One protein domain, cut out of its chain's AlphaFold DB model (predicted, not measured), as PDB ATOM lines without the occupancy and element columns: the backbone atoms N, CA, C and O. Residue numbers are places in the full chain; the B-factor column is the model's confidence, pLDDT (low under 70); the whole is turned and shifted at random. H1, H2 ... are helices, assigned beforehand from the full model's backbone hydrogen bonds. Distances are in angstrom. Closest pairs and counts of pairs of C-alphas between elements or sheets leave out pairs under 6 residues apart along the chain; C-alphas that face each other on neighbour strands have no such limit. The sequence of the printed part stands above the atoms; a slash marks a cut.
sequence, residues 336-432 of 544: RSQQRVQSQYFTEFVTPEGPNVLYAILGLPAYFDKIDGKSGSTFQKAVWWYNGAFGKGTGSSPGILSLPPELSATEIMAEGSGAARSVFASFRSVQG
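This is residues 336 to 432 of the 544 residues of the protein "EPHX4 protein" of Symbiodinium natans (UniProt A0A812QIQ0). Seven short helices fall into two groups with H2 between them: H3, H4 and H5 are set as a triangle at one end, and the hairpin of H6 and H7, with little H1 beside it, makes the other. A long link, residues 391 to 408, leads from H5 back to H6. The printed part has 97 residues, with named helices H1 to H7 in chain order and no named strand: all helix. It is compact, with a radius of gyration of the C-alphas of 13.9 A and spans of 41 by 32 by 22 A.

Start at H1, residues 338 to 342, which meets H2, residues 344 to 349, only through their link. H2 touches H5, residues 377 to 390, with residues 383 to 387 of H5 alone, at a steep tilt of 56 degrees; Phe 349 and Val 383 have the closest C-alphas, 6.2 A apart. H4, residues 364 to 372, touches H5 with residues 378 to 379 of H5 alone, and only just touches H3, residues 354 to 362, only at the corner, with 3 pairs of C-alphas within 8 A. Look next at the hairpin of H6, residues 409 to 415, and the hub H7, residues 420 to 430: a shallow tilt of 24 degrees, opposite ways, the closest C-alphas, of Ala 409 and Ala 425, 4.1 A apart. Every O i to N i+4 pair is within hydrogen-bond range in H1, H3, H4, H6 and H7, against 1 of 2 in H2 and 7 of 10 in H5.

Find C-alpha 338 at (-21.965, 24.526, 18.205), where H1 begins. H5 spans 20.9 A; H7 spans 15.6 A, ending at C-alpha 430, (-15.788, 30.633, 38.830).

The C-alphas farthest apart, of Arg 336 and Gly 373, are 42.8 A apart. The printed part has no cut. Confidence is under 70 at residues 353 to 376, 419 and 431 to 432.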
ATOM      1  N   ARG A 336     -27.758  20.397  18.681       88.88
ATOM      2  CA  ARG A 336     -26.705  19.976  17.746       88.88
ATOM      3  C   ARG A 336     -25.830  21.140  17.292       88.88
ATOM      4  O   ARG A 336     -24.857  20.934  16.567       88.88
ATOM      5  N   SER A 337     -26.192  22.365  17.662       91.75
ATOM      6  CA  SER A 337     -25.522  23.574  17.206       91.75
ATOM      7  C   SER A 337     -24.339  23.917  18.102       91.75
ATOM      8  O   SER A 337     -24.492  24.176  19.293       91.75
ATOM      9  N   GLN A 338     -23.154  24.031  17.505       90.88
ATOM     10  CA  GLN A 338     -21.965  24.526  18.205       90.88
ATOM     11  C   GLN A 338     -22.124  25.978  18.676       90.88
ATOM     12  O   GLN A 338     -21.538  26.362  19.686       90.88
ATOM     13  N   GLN A 339     -22.973  26.772  18.014       93.38
ATOM     14  CA  GLN A 339     -23.222  28.155  18.419       93.38
ATOM     15  C   GLN A 339     -23.838  28.241  19.819       93.38
ATOM     16  O   GLN A 339     -23.517  29.156  20.569       93.38
ATOM     17  N   ARG A 340     -24.652  27.253  20.216       91.62
ATOM     18  CA  ARG A 340     -25.187  27.133  21.581       91.62
ATOM     19  C   ARG A 340     -24.075  27.129  22.636       91.62
ATOM     20  O   ARG A 340     -24.230  27.728  23.699       91.62
ATOM     21  N   VAL A 341     -22.963  26.458  22.335       89.44
ATOM     22  CA  VAL A 341     -21.808  26.333  23.234       89.44
ATOM     23  C   VAL A 341     -20.930  27.586  23.178       89.44
ATOM     24  O   VAL A 341     -20.513  28.091  24.217       89.44
ATOM     25  N   GLN A 342     -20.714  28.155  21.989       88.19
ATOM     26  CA  GLN A 342     -19.916  29.383  21.847       88.19
ATOM     27  C   GLN A 342     -20.616  30.626  22.401       88.19
ATOM     28  O   GLN A 342     -19.958  31.586  22.780       88.19
ATOM     29  N   SER A 343     -21.941  30.595  22.530       90.88
ATOM     30  CA  SER A 343     -22.729  31.680  23.116       90.88
ATOM     31  C   SER A 343     -22.947  31.567  24.626       90.88
ATOM     32  O   SER A 343     -23.780  32.290  25.168       90.88
ATOM     33  N   GLN A 344     -22.212  30.714  25.347       87.75
ATOM     34  CA  GLN A 344     -22.402  30.583  26.799       87.75
ATOM     35  C   GLN A 344     -22.121  31.877  27.570       87.75
ATOM     36  O   GLN A 344     -22.764  32.126  28.588       87.75
ATOM     37  N   TYR A 345     -21.286  32.773  27.036       84.81
ATOM     38  CA  TYR A 345     -21.117  34.117  27.591       84.81
ATOM     39  C   TYR A 345     -22.429  34.921  27.671       84.81
ATOM     40  O   TYR A 345     -22.564  35.747  28.569       84.81
ATOM     41  N   PHE A 346     -23.430  34.656  26.816       89.94
ATOM     42  CA  PHE A 346     -24.749  35.294  26.911       89.94
ATOM     43  C   PHE A 346     -25.429  35.010  28.247       89.94
ATOM     44  O   PHE A 346     -25.985  35.923  28.853       89.94
ATOM     45  N   THR A 347     -25.367  33.761  28.715       86.56
ATOM     46  CA  THR A 347     -25.967  33.361  29.997       86.56
ATOM     47  C   THR A 347     -25.265  34.028  31.175       86.56
ATOM     48  O   THR A 347     -25.927  34.383  32.140       86.56
ATOM     49  N   GLU A 348     -23.965  34.307  31.050       81.31
ATOM     50  CA  GLU A 348     -23.204  35.014  32.078       81.31
ATOM     51  C   GLU A 348     -23.523  36.501  32.100       81.31
ATOM     52  O   GLU A 348     -23.712  37.087  33.165       81.31
ATOM     53  N   PHE A 349     -23.619  37.125  30.927       84.56
ATOM     54  CA  PHE A 349     -23.737  38.576  30.811       84.56
ATOM     55  C   PHE A 349     -25.117  39.091  31.225       84.56
ATOM     56  O   PHE A 349     -25.257  40.272  31.528       84.56
ATOM     57  N   VAL A 350     -26.129  38.221  31.283       86.31
ATOM     58  CA  VAL A 350     -27.461  38.583  31.788       86.31
ATOM     59  C   VAL A 350     -27.589  38.499  33.311       86.31
ATOM     60  O   VAL A 350     -28.604  38.954  33.847       86.31
ATOM     61  N   THR A 351     -26.602  37.929  34.011       79.94
ATOM     62  CA  THR A 351     -26.610  37.818  35.479       79.94
ATOM     63  C   THR A 351     -26.150  39.117  36.153       79.94
ATOM     64  O   THR A 351     -25.364  39.868  35.568       79.94
ATOM     65  N   PRO A 352     -26.588  39.396  37.397       73.50
ATOM     66  CA  PRO A 352     -26.061  40.517  38.177       73.50
ATOM     67  C   PRO A 352     -24.536  40.466  38.369       73.50
ATOM     68  O   PRO A 352     -23.885  41.509  38.413       73.50
ATOM     69  N   GLU A 353     -23.958  39.268  38.465       68.12
ATOM     70  CA  GLU A 353     -22.530  39.031  38.699       68.12
ATOM     71  C   GLU A 353     -21.684  39.018  37.415       68.12
ATOM     72  O   GLU A 353     -20.459  39.134  37.497       68.12
ATOM     73  N   GLY A 354     -22.303  38.913  36.234       69.00
ATOM     74  CA  GLY A 354     -21.634  38.845  34.928       69.00
ATOM     75  C   GLY A 354     -20.519  39.884  34.729       69.00
ATOM     76  O   GLY A 354     -19.391  39.504  34.402       69.00
ATOM     77  N   PRO A 355     -20.768  41.178  35.003       65.19
ATOM     78  CA  PRO A 355     -19.757  42.237  34.943       65.19
ATOM     79  C   PRO A 355     -18.523  41.988  35.827       65.19
ATOM     80  O   PRO A 355     -17.405  42.301  35.421       65.19
ATOM     81  N   ASN A 356     -18.699  41.384  37.008       64.19
ATOM     82  CA  ASN A 356     -17.604  41.079  37.938       64.19
ATOM     83  C   ASN A 356     -16.791  39.855  37.489       64.19
ATOM     84  O   ASN A 356     -15.571  39.827  37.649       64.19
ATOM     85  N   VAL A 357     -17.438  38.855  36.887       62.62
ATOM     86  CA  VAL A 357     -16.746  37.699  36.287       62.62
ATOM     87  C   VAL A 357     -15.909  38.147  35.086       62.62
ATOM     88  O   VAL A 357     -14.744  37.773  34.949       62.62
ATOM     89  N   LEU A 358     -16.469  39.043  34.271       64.06
ATOM     90  CA  LEU A 358     -15.775  39.713  33.174       64.06
ATOM     91  C   LEU A 358     -14.573  40.545  33.650       64.06
ATOM     92  O   LEU A 358     -13.513  40.501  33.020       64.06
ATOM     93  N   TYR A 359     -14.722  41.262  34.771       61.25
ATOM     94  CA  TYR A 359     -13.640  42.008  35.422       61.25
ATOM     95  C   TYR A 359     -12.465  41.098  35.779       61.25
ATOM     96  O   TYR A 359     -11.322  41.400  35.439       61.25
ATOM     97  N   ALA A 360     -12.746  39.970  36.434       59.81
ATOM     98  CA  ALA A 360     -11.717  39.092  36.975       59.81
ATOM     99  C   ALA A 360     -10.921  38.335  35.902       59.81
ATOM    100  O   ALA A 360      -9.759  38.010  36.139       59.81
ATOM    101  N   ILE A 361     -11.528  38.035  34.748       57.94
ATOM    102  CA  ILE A 361     -10.947  37.070  33.802       57.94
ATOM    103  C   ILE A 361     -10.455  37.728  32.507       57.94
ATOM    104  O   ILE A 361      -9.517  37.217  31.901       57.94
ATOM    105  N   LEU A 362     -11.022  38.867  32.090       60.81
ATOM    106  CA  LEU A 362     -10.716  39.447  30.771       60.81
ATOM    107  C   LEU A 362     -10.103  40.840  30.775       60.81
ATOM    108  O   LEU A 362      -9.686  41.308  29.720       60.81
ATOM    109  N   GLY A 363     -10.116  41.547  31.904       63.50
ATOM    110  CA  GLY A 363      -9.637  42.930  31.947       63.50
ATOM    111  C   GLY A 363     -10.417  43.905  31.050       63.50
ATOM    112  O   GLY A 363      -9.961  45.027  30.850       63.50
ATOM    113  N   LEU A 364     -11.597  43.528  30.533       65.19
ATOM    114  CA  LEU A 364     -12.448  44.412  29.724       65.19
ATOM    115  C   LEU A 364     -12.827  45.707  30.452       65.19
ATOM    116  O   LEU A 364     -12.793  46.759  29.820       65.19
ATOM    117  N   PRO A 365     -13.104  45.714  31.765       61.31
ATOM    118  CA  PRO A 365     -13.309  46.968  32.479       61.31
ATOM    119  C   PRO A 365     -12.093  47.892  32.419       61.31
ATOM    120  O   PRO A 365     -12.289  49.076  32.226       61.31
ATOM    121  N   ALA A 366     -10.856  47.381  32.445       63.19
ATOM    122  CA  ALA A 366      -9.667  48.222  32.273       63.19
ATOM    123  C   ALA A 366      -9.572  48.828  30.858       63.19
ATOM    124  O   ALA A 366      -8.992  49.898  30.687       63.19
ATOM    125  N   TYR A 367     -10.141  48.167  29.843       64.81
ATOM    126  CA  TYR A 367     -10.306  48.740  28.504       64.81
ATOM    127  C   TYR A 367     -11.336  49.880  28.510       64.81
ATOM    128  O   TYR A 367     -11.033  50.967  28.030       64.81
ATOM    129  N   PHE A 368     -12.504  49.685  29.131       67.69
ATOM    130  CA  PHE A 368     -13.523  50.736  29.258       67.69
ATOM    131  C   PHE A 368     -13.084  51.896  30.166       67.69
ATOM    132  O   PHE A 368     -13.308  53.046  29.810       67.69
ATOM    133  N   ASP A 369     -12.384  51.618  31.265       67.25
ATOM    134  CA  ASP A 369     -11.831  52.614  32.189       67.25
ATOM    135  C   ASP A 369     -10.835  53.537  31.488       67.25
ATOM    136  O   ASP A 369     -10.772  54.727  31.793       67.25
ATOM    137  N   LYS A 370     -10.061  53.013  30.529       63.34
ATOM    138  CA  LYS A 370      -9.178  53.836  29.692       63.34
ATOM    139  C   LYS A 370      -9.951  54.721  28.710       63.34
ATOM    140  O   LYS A 370      -9.431  55.765  28.332       63.34
ATOM    141  N   ILE A 371     -11.151  54.308  28.296       59.69
ATOM    142  CA  ILE A 371     -11.992  55.022  27.324       59.69
ATOM    143  C   ILE A 371     -12.815  56.127  27.993       59.69
ATOM    144  O   ILE A 371     -13.014  57.175  27.389       59.69
ATOM    145  N   ASP A 372     -13.324  55.911  29.208       61.28
ATOM    146  CA  ASP A 372     -14.259  56.851  29.842       61.28
ATOM    147  C   ASP A 372     -13.820  57.387  31.213       61.28
ATOM    148  O   ASP A 372     -14.423  58.341  31.711       61.28
ATOM    149  N   GLY A 373     -12.790  56.801  31.833       57.44
ATOM    150  CA  GLY A 373     -12.307  57.163  33.166       57.44
ATOM    151  C   GLY A 373     -13.282  56.872  34.316       57.44
ATOM    152  O   GLY A 373     -13.073  57.393  35.413       57.44
ATOM    153  N   LYS A 374     -14.353  56.091  34.106       55.44
ATOM    154  CA  LYS A 374     -15.491  55.943  35.040       55.44
ATOM    155  C   LYS A 374     -15.699  54.512  35.554       55.44
ATOM    156  O   LYS A 374     -16.831  54.016  35.554       55.44
ATOM    157  N   SER A 375     -14.627  53.890  36.050       57.94
ATOM    158  CA  SER A 375     -14.628  52.689  36.912       57.94
ATOM    159  C   SER A 375     -15.710  51.648  36.563       57.94
ATOM    160  O   SER A 375     -16.589  51.353  37.379       57.94
ATOM    161  N   GLY A 376     -15.713  51.147  35.329       62.81
ATOM    162  CA  GLY A 376     -16.581  50.066  34.858       62.81
ATOM    163  C   GLY A 376     -18.049  50.435  34.610       62.81
ATOM    164  O   GLY A 376     -18.828  49.563  34.230       62.81
ATOM    165  N   SER A 377     -18.464  51.695  34.779       70.06
ATOM    166  CA  SER A 377     -19.877  52.090  34.630       70.06
ATOM    167  C   SER A 377     -20.381  52.038  33.180       70.06
ATOM    168  O   SER A 377     -21.482  51.542  32.936       70.06
ATOM    169  N   THR A 378     -19.586  52.470  32.194       72.88
ATOM    170  CA  THR A 378     -19.928  52.299  30.766       72.88
ATOM    171  C   THR A 378     -19.905  50.832  30.368       72.88
ATOM    172  O   THR A 378     -20.802  50.374  29.665       72.88
ATOM    173  N   PHE A 379     -18.949  50.056  30.887       76.94
ATOM    174  CA  PHE A 379     -18.919  48.610  30.672       76.94
ATOM    175  C   PHE A 379     -20.202  47.938  31.173       76.94
ATOM    176  O   PHE A 379     -20.840  47.185  30.441       76.94
ATOM    177  N   GLN A 380     -20.637  48.267  32.391       81.31
ATOM    178  CA  GLN A 380     -21.879  47.755  32.966       81.31
ATOM    179  C   GLN A 380     -23.094  48.049  32.075       81.31
ATOM    180  O   GLN A 380     -23.947  47.183  31.871       81.31
ATOM    181  N   LYS A 381     -23.167  49.265  31.532       87.44
ATOM    182  CA  LYS A 381     -24.247  49.706  30.642       87.44
ATOM    183  C   LYS A 381     -24.212  49.006  29.291       87.44
ATOM    184  O   LYS A 381     -25.262  48.651  28.761       87.44
ATOM    185  N   ALA A 382     -23.019  48.777  28.758       86.56
ATOM    186  CA  ALA A 382     -22.810  47.986  27.556       86.56
ATOM    187  C   ALA A 382     -23.257  46.526  27.765       86.56
ATOM    188  O   ALA A 382     -23.959  45.972  26.926       86.56
ATOM    189  N   VAL A 383     -22.959  45.927  28.924       87.44
ATOM    190  CA  VAL A 383     -23.419  44.571  29.283       87.44
ATOM    191  C   VAL A 383     -24.950  44.488  29.378       87.44
ATOM    192  O   VAL A 383     -25.535  43.489  28.967       87.44
ATOM    193  N   TRP A 384     -25.647  45.547  29.803       91.38
ATOM    194  CA  TRP A 384     -27.119  45.554  29.830       91.38
ATOM    195  C   TRP A 384     -27.783  45.432  28.450       91.38
ATOM    196  O   TRP A 384     -28.979  45.139  28.377       91.38
ATOM    197  N   TRP A 385     -27.042  45.581  27.349       93.69
ATOM    198  CA  TRP A 385     -27.552  45.221  26.026       93.69
ATOM    199  C   TRP A 385     -27.878  43.725  25.934       93.69
ATOM    200  O   TRP A 385     -28.863  43.353  25.305       93.69
ATOM    201  N   TYR A 386     -27.134  42.848  26.605       93.00
ATOM    202  CA  TYR A 386     -27.454  41.421  26.636       93.00
ATOM    203  C   TYR A 386     -28.800  41.202  27.332       93.00
ATOM    204  O   TYR A 386     -29.703  40.587  26.766       93.00
ATOM    205  N   ASN A 387     -29.004  41.822  28.497       92.00
ATOM    206  CA  ASN A 387     -30.299  41.822  29.179       92.00
ATOM    207  C   ASN A 387     -31.440  42.302  28.269       92.00
ATOM    208  O   ASN A 387     -32.494  41.669  28.218       92.00
ATOM    209  N   GLY A 388     -31.224  43.385  27.522       92.38
ATOM    210  CA  GLY A 388     -32.171  43.909  26.540       92.38
ATOM    211  C   GLY A 388     -32.509  42.929  25.418       92.38
ATOM    212  O   GLY A 388     -33.686  42.745  25.110       92.38
ATOM    213  N   ALA A 389     -31.499  42.290  24.827       93.25
ATOM    214  CA  ALA A 389     -31.661  41.388  23.687       93.25
ATOM    215  C   ALA A 389     -32.503  40.149  24.033       93.25
ATOM    216  O   ALA A 389     -33.293  39.688  23.204       93.25
ATOM    217  N   PHE A 390     -32.372  39.650  25.265       91.25
ATOM    218  CA  PHE A 390     -33.076  38.462  25.765       91.25
ATOM    219  C   PHE A 390     -34.288  38.792  26.659       91.25
ATOM    220  O   PHE A 390     -34.968  37.889  27.136       91.25
ATOM    221  N   GLY A 391     -34.565  40.074  26.932       86.81
ATOM    222  CA  GLY A 391     -35.645  40.517  27.828       86.81
ATOM    223  C   GLY A 391     -35.376  40.318  29.333       86.81
ATOM    224  O   GLY A 391     -36.245  40.586  30.165       86.81
ATOM    225  N   LYS A 392     -34.169  39.907  29.732       84.88
ATOM    226  CA  LYS A 392     -33.817  39.521  31.108       84.88
ATOM    227  C   LYS A 392     -33.720  40.696  32.074       84.88
ATOM    228  O   LYS A 392     -32.875  41.566  31.918       84.88
ATOM    229  N   GLY A 393     -34.546  40.704  33.123       76.00
ATOM    230  CA  GLY A 393     -34.498  41.744  34.164       76.00
ATOM    231  C   GLY A 393     -34.963  43.129  33.693       76.00
ATOM    232  O   GLY A 393     -34.891  44.097  34.443       76.00
ATOM    233  N   THR A 394     -35.485  43.232  32.467       74.12
ATOM    234  CA  THR A 394     -35.975  44.489  31.876       74.12
ATOM    235  C   THR A 394     -37.451  44.778  32.211       74.12
ATOM    236  O   THR A 394     -38.003  45.806  31.798       74.12
ATOM    237  N   GLY A 395     -38.111  43.873  32.942       77.50
ATOM    238  CA  GLY A 395     -39.565  43.838  33.121       77.50
ATOM    239  C   GLY A 395     -40.247  43.068  31.985       77.50
ATOM    240  O   GLY A 395     -39.772  42.012  31.590       77.50
ATOM    241  N   SER A 396     -41.350  43.596  31.445       70.06
ATOM    242  CA  SER A 396     -42.169  42.938  30.408       70.06
ATOM    243  C   SER A 396     -41.656  43.099  28.963       70.06
ATOM    244  O   SER A 396     -42.465  43.050  28.037       70.06
ATOM    245  N   SER A 397     -40.365  43.376  28.742       74.31
ATOM    246  CA  SER A 397     -39.851  43.558  27.372       74.31
ATOM    247  C   SER A 397     -39.699  42.212  26.676       74.31
ATOM    248  O   SER A 397     -39.107  41.308  27.269       74.31
ATOM    249  N   PRO A 398     -40.178  42.059  25.435       77.81
ATOM    250  CA  PRO A 398     -39.912  40.848  24.691       77.81
ATOM    251  C   PRO A 398     -38.432  40.770  24.282       77.81
ATOM    252  O   PRO A 398     -37.845  41.736  23.800       77.81
ATOM    253  N   GLY A 399     -37.841  39.592  24.451       86.81
ATOM    254  CA  GLY A 399     -36.530  39.252  23.906       86.81
ATOM    255  C   GLY A 399     -36.613  39.017  22.398       86.81
ATOM    256  O   GLY A 399     -37.463  38.258  21.921       86.81
ATOM    257  N   ILE A 400     -35.725  39.659  21.649       91.62
ATOM    258  CA  ILE A 400     -35.605  39.504  20.191       91.62
ATOM    259  C   ILE A 400     -34.650  38.381  19.783       91.62
ATOM    260  O   ILE A 400     -34.666  37.952  18.629       91.62
ATOM    261  N   LEU A 401     -33.832  37.912  20.724       94.31
ATOM    262  CA  LEU A 401     -32.955  36.761  20.577       94.31
ATOM    263  C   LEU A 401     -33.327  35.682  21.590       94.31
ATOM    264  O   LEU A 401     -33.807  35.985  22.683       94.31
ATOM    265  N   SER A 402     -33.089  34.425  21.220       94.31
ATOM    266  CA  SER A 402     -33.140  33.320  22.177       94.31
ATOM    267  C   SER A 402     -31.923  33.354  23.100       94.31
ATOM    268  O   SER A 402     -30.814  33.601  22.634       94.31
ATOM    269  N   LEU A 403     -32.104  33.038  24.379       92.31
ATOM    270  CA  LEU A 403     -31.002  32.738  25.291       92.31
ATOM    271  C   LEU A 403     -30.704  31.225  25.222       92.31
ATOM    272  O   LEU A 403     -31.645  30.432  25.337       92.31
ATOM    273  N   PRO A 404     -29.443  30.797  25.012       92.19
ATOM    274  CA  PRO A 404     -29.102  29.377  25.032       92.19
ATOM    275  C   PRO A 404     -29.321  28.781  26.434       92.19
ATOM    276  O   PRO A 404     -29.342  29.530  27.414       92.19
ATOM    277  N   PRO A 405     -29.474  27.448  26.556       89.81
ATOM    278  CA  PRO A 405     -29.483  26.810  27.864       89.81
ATOM    279  C   PRO A 405     -28.130  27.015  28.546       89.81
ATOM    280  O   PRO A 405     -27.088  27.056  27.882       89.81
ATOM    281  N   GLU A 406     -28.148  27.121  29.868       87.50
ATOM    282  CA  GLU A 406     -26.933  27.163  30.669       87.50
ATOM    283  C   GLU A 406     -26.227  25.798  30.646       87.50
ATOM    284  O   GLU A 406     -26.821  24.782  31.004       87.50
ATOM    285  N   LEU A 407     -24.961  25.777  30.223       86.44
ATOM    286  CA  LEU A 407     -24.107  24.589  30.243       86.44
ATOM    287  C   LEU A 407     -23.099  24.676  31.392       86.44
ATOM    288  O   LEU A 407     -22.537  25.743  31.668       86.44
ATOM    289  N   SER A 408     -22.814  23.540  32.026       85.06
ATOM    290  CA  SER A 408     -21.735  23.410  33.007       85.06
ATOM    291  C   SER A 408     -20.360  23.537  32.357       85.06
ATOM    292  O   SER A 408     -20.176  23.292  31.163       85.06
ATOM    293  N   ALA A 409     -19.346  23.852  33.166       85.50
ATOM    294  CA  ALA A 409     -17.968  23.941  32.693       85.50
ATOM    295  C   ALA A 409     -17.510  22.639  32.009       85.50
ATOM    296  O   ALA A 409     -16.818  22.684  30.994       85.50
ATOM    297  N   THR A 410     -17.932  21.480  32.525       84.88
ATOM    298  CA  THR A 410     -17.624  20.172  31.933       84.88
ATOM    299  C   THR A 410     -18.279  19.963  30.573       84.88
ATOM    300  O   THR A 410     -17.618  19.458  29.667       84.88
ATOM    301  N   GLU A 411     -19.536  20.376  30.401       87.56
ATOM    302  CA  GLU A 411     -20.240  20.288  29.115       87.56
ATOM    303  C   GLU A 411     -19.609  21.225  28.087       87.56
ATOM    304  O   GLU A 411     -19.308  20.796  26.976       87.56
ATOM    305  N   ILE A 412     -19.291  22.464  28.480       88.00
ATOM    306  CA  ILE A 412     -18.584  23.416  27.612       88.00
ATOM    307  C   ILE A 412     -17.248  22.821  27.156       88.00
ATOM    308  O   ILE A 412     -16.930  22.850  25.969       88.00
ATOM    309  N   MET A 413     -16.471  22.234  28.071       86.88
ATOM    310  CA  MET A 413     -15.195  21.597  27.728       86.88
ATOM    311  C   MET A 413     -15.349  20.375  26.816       86.88
ATOM    312  O   MET A 413     -14.471  20.139  25.981       86.88
ATOM    313  N   ALA A 414     -16.427  19.605  26.965       86.25
ATOM    314  CA  ALA A 414     -16.685  18.407  26.171       86.25
ATOM    315  C   ALA A 414     -17.214  18.726  24.764       86.25
ATOM    316  O   ALA A 414     -16.785  18.095  23.798       86.25
ATOM    317  N   GLU A 415     -18.124  19.692  24.648       84.56
ATOM    318  CA  GLU A 415     -18.858  19.983  23.412       84.56
ATOM    319  C   GLU A 415     -18.282  21.150  22.610       84.56
ATOM    320  O   GLU A 415     -18.487  21.206  21.399       84.56
ATOM    321  N   GLY A 416     -17.608  22.094  23.269       79.88
ATOM    322  CA  GLY A 416     -17.151  23.330  22.645       79.88
ATOM    323  C   GLY A 416     -15.920  23.149  21.766       79.88
ATOM    324  O   GLY A 416     -15.191  22.155  21.842       79.88
ATOM    325  N   SER A 417     -15.638  24.168  20.961       73.88
ATOM    326  CA  SER A 417     -14.494  24.189  20.049       73.88
ATOM    327  C   SER A 417     -13.727  25.517  20.109       73.88
ATOM    328  O   SER A 417     -14.217  26.534  20.599       73.88
ATOM    329  N   GLY A 418     -12.469  25.491  19.656       75.00
ATOM    330  CA  GLY A 418     -11.596  26.667  19.615       75.00
ATOM    331  C   GLY A 418     -11.122  27.180  20.983       75.00
ATOM    332  O   GLY A 418     -11.316  26.550  22.025       75.00
ATOM    333  N   ALA A 419     -10.459  28.340  20.967       68.38
ATOM    334  CA  ALA A 419      -9.875  28.961  22.159       68.38
ATOM    335  C   ALA A 419     -10.936  29.476  23.154       68.38
ATOM    336  O   ALA A 419     -10.702  29.460  24.365       68.38
ATOM    337  N   ALA A 420     -12.119  29.857  22.660       72.25
ATOM    338  CA  ALA A 420     -13.215  30.388  23.471       72.25
ATOM    339  C   ALA A 420     -13.793  29.374  24.465       72.25
ATOM    340  O   ALA A 420     -14.153  29.739  25.585       72.25
ATOM    341  N   ARG A 421     -13.752  28.082  24.115       82.62
ATOM    342  CA  ARG A 421     -14.189  26.976  24.973       82.62
ATOM    343  C   ARG A 421     -13.592  27.039  26.378       82.62
ATOM    344  O   ARG A 421     -14.321  27.002  27.365       82.62
ATOM    345  N   SER A 422     -12.264  27.118  26.470       80.50
ATOM    346  CA  SER A 422     -11.558  27.058  27.755       80.50
ATOM    347  C   SER A 422     -11.889  28.258  28.640       80.50
ATOM    348  O   SER A 422     -11.944  28.132  29.864       80.50
ATOM    349  N   VAL A 423     -12.140  29.418  28.037       78.56
ATOM    350  CA  VAL A 423     -12.476  30.630  28.784       78.56
ATOM    351  C   VAL A 423     -13.919  30.620  29.257       78.56
ATOM    352  O   VAL A 423     -14.147  30.893  30.431       78.56
ATOM    353  N   PHE A 424     -14.877  30.214  28.424       80.69
ATOM    354  CA  PHE A 424     -16.270  30.098  28.865       80.69
ATOM    355  C   PHE A 424     -16.449  29.010  29.929       80.69
ATOM    356  O   PHE A 424     -17.159  29.219  30.909       80.69
ATOM    357  N   ALA A 425     -15.726  27.891  29.822       81.69
ATOM    358  CA  ALA A 425     -15.691  26.894  30.889       81.69
ATOM    359  C   ALA A 425     -15.087  27.450  32.191       81.69
ATOM    360  O   ALA A 425     -15.555  27.126  33.285       81.69
ATOM    361  N   SER A 426     -14.069  28.309  32.089       79.38
ATOM    362  CA  SER A 426     -13.468  28.970  33.254       79.38
ATOM    363  C   SER A 426     -14.435  29.961  33.905       79.38
ATOM    364  O   SER A 426     -14.529  29.980  35.130       79.38
ATOM    365  N   PHE A 427     -15.200  30.726  33.115       78.31
ATOM    366  CA  PHE A 427     -16.249  31.621  33.625       78.31
ATOM    367  C   PHE A 427     -17.262  30.843  34.454       78.31
ATOM    368  O   PHE A 427     -17.452  31.134  35.636       78.31
ATOM    369  N   ARG A 428     -17.804  29.778  33.859       79.69
ATOM    370  CA  ARG A 428     -18.786  28.922  34.515       79.69
ATOM    371  C   ARG A 428     -18.227  28.280  35.785       79.69
ATOM    372  O   ARG A 428     -18.925  28.184  36.793       79.69
ATOM    373  N   SER A 429     -16.955  27.879  35.767       77.12
ATOM    374  CA  SER A 429     -16.278  27.305  36.937       77.12
ATOM    375  C   SER A 429     -16.182  28.298  38.096       77.12
ATOM    376  O   SER A 429     -16.415  27.917  39.244       77.12
ATOM    377  N   VAL A 430     -15.873  29.568  37.813       73.81
ATOM    378  CA  VAL A 430     -15.788  30.633  38.830       73.81
ATOM    379  C   VAL A 430     -17.149  30.919  39.466       73.81
ATOM    380  O   VAL A 430     -17.215  31.228  40.652       73.81
ATOM    381  N   GLN A 431     -18.232  30.754  38.712       69.25
ATOM    382  CA  GLN A 431     -19.594  30.905  39.218       69.25
ATOM    383  C   GLN A 431     -20.148  29.657  39.934       69.25
ATOM    384  O   GLN A 431     -21.285  29.670  40.398       69.25
ATOM    385  N   GLY A 432     -19.362  28.580  40.049       65.19
ATOM    386  CA  GLY A 432     -19.742  27.360  40.773       65.19
ATOM    387  C   GLY A 432     -20.395  26.262  39.923       65.19
ATOM    388  O   GLY A 432     -20.660  25.183  40.447       65.19
TER     389      GLY A 432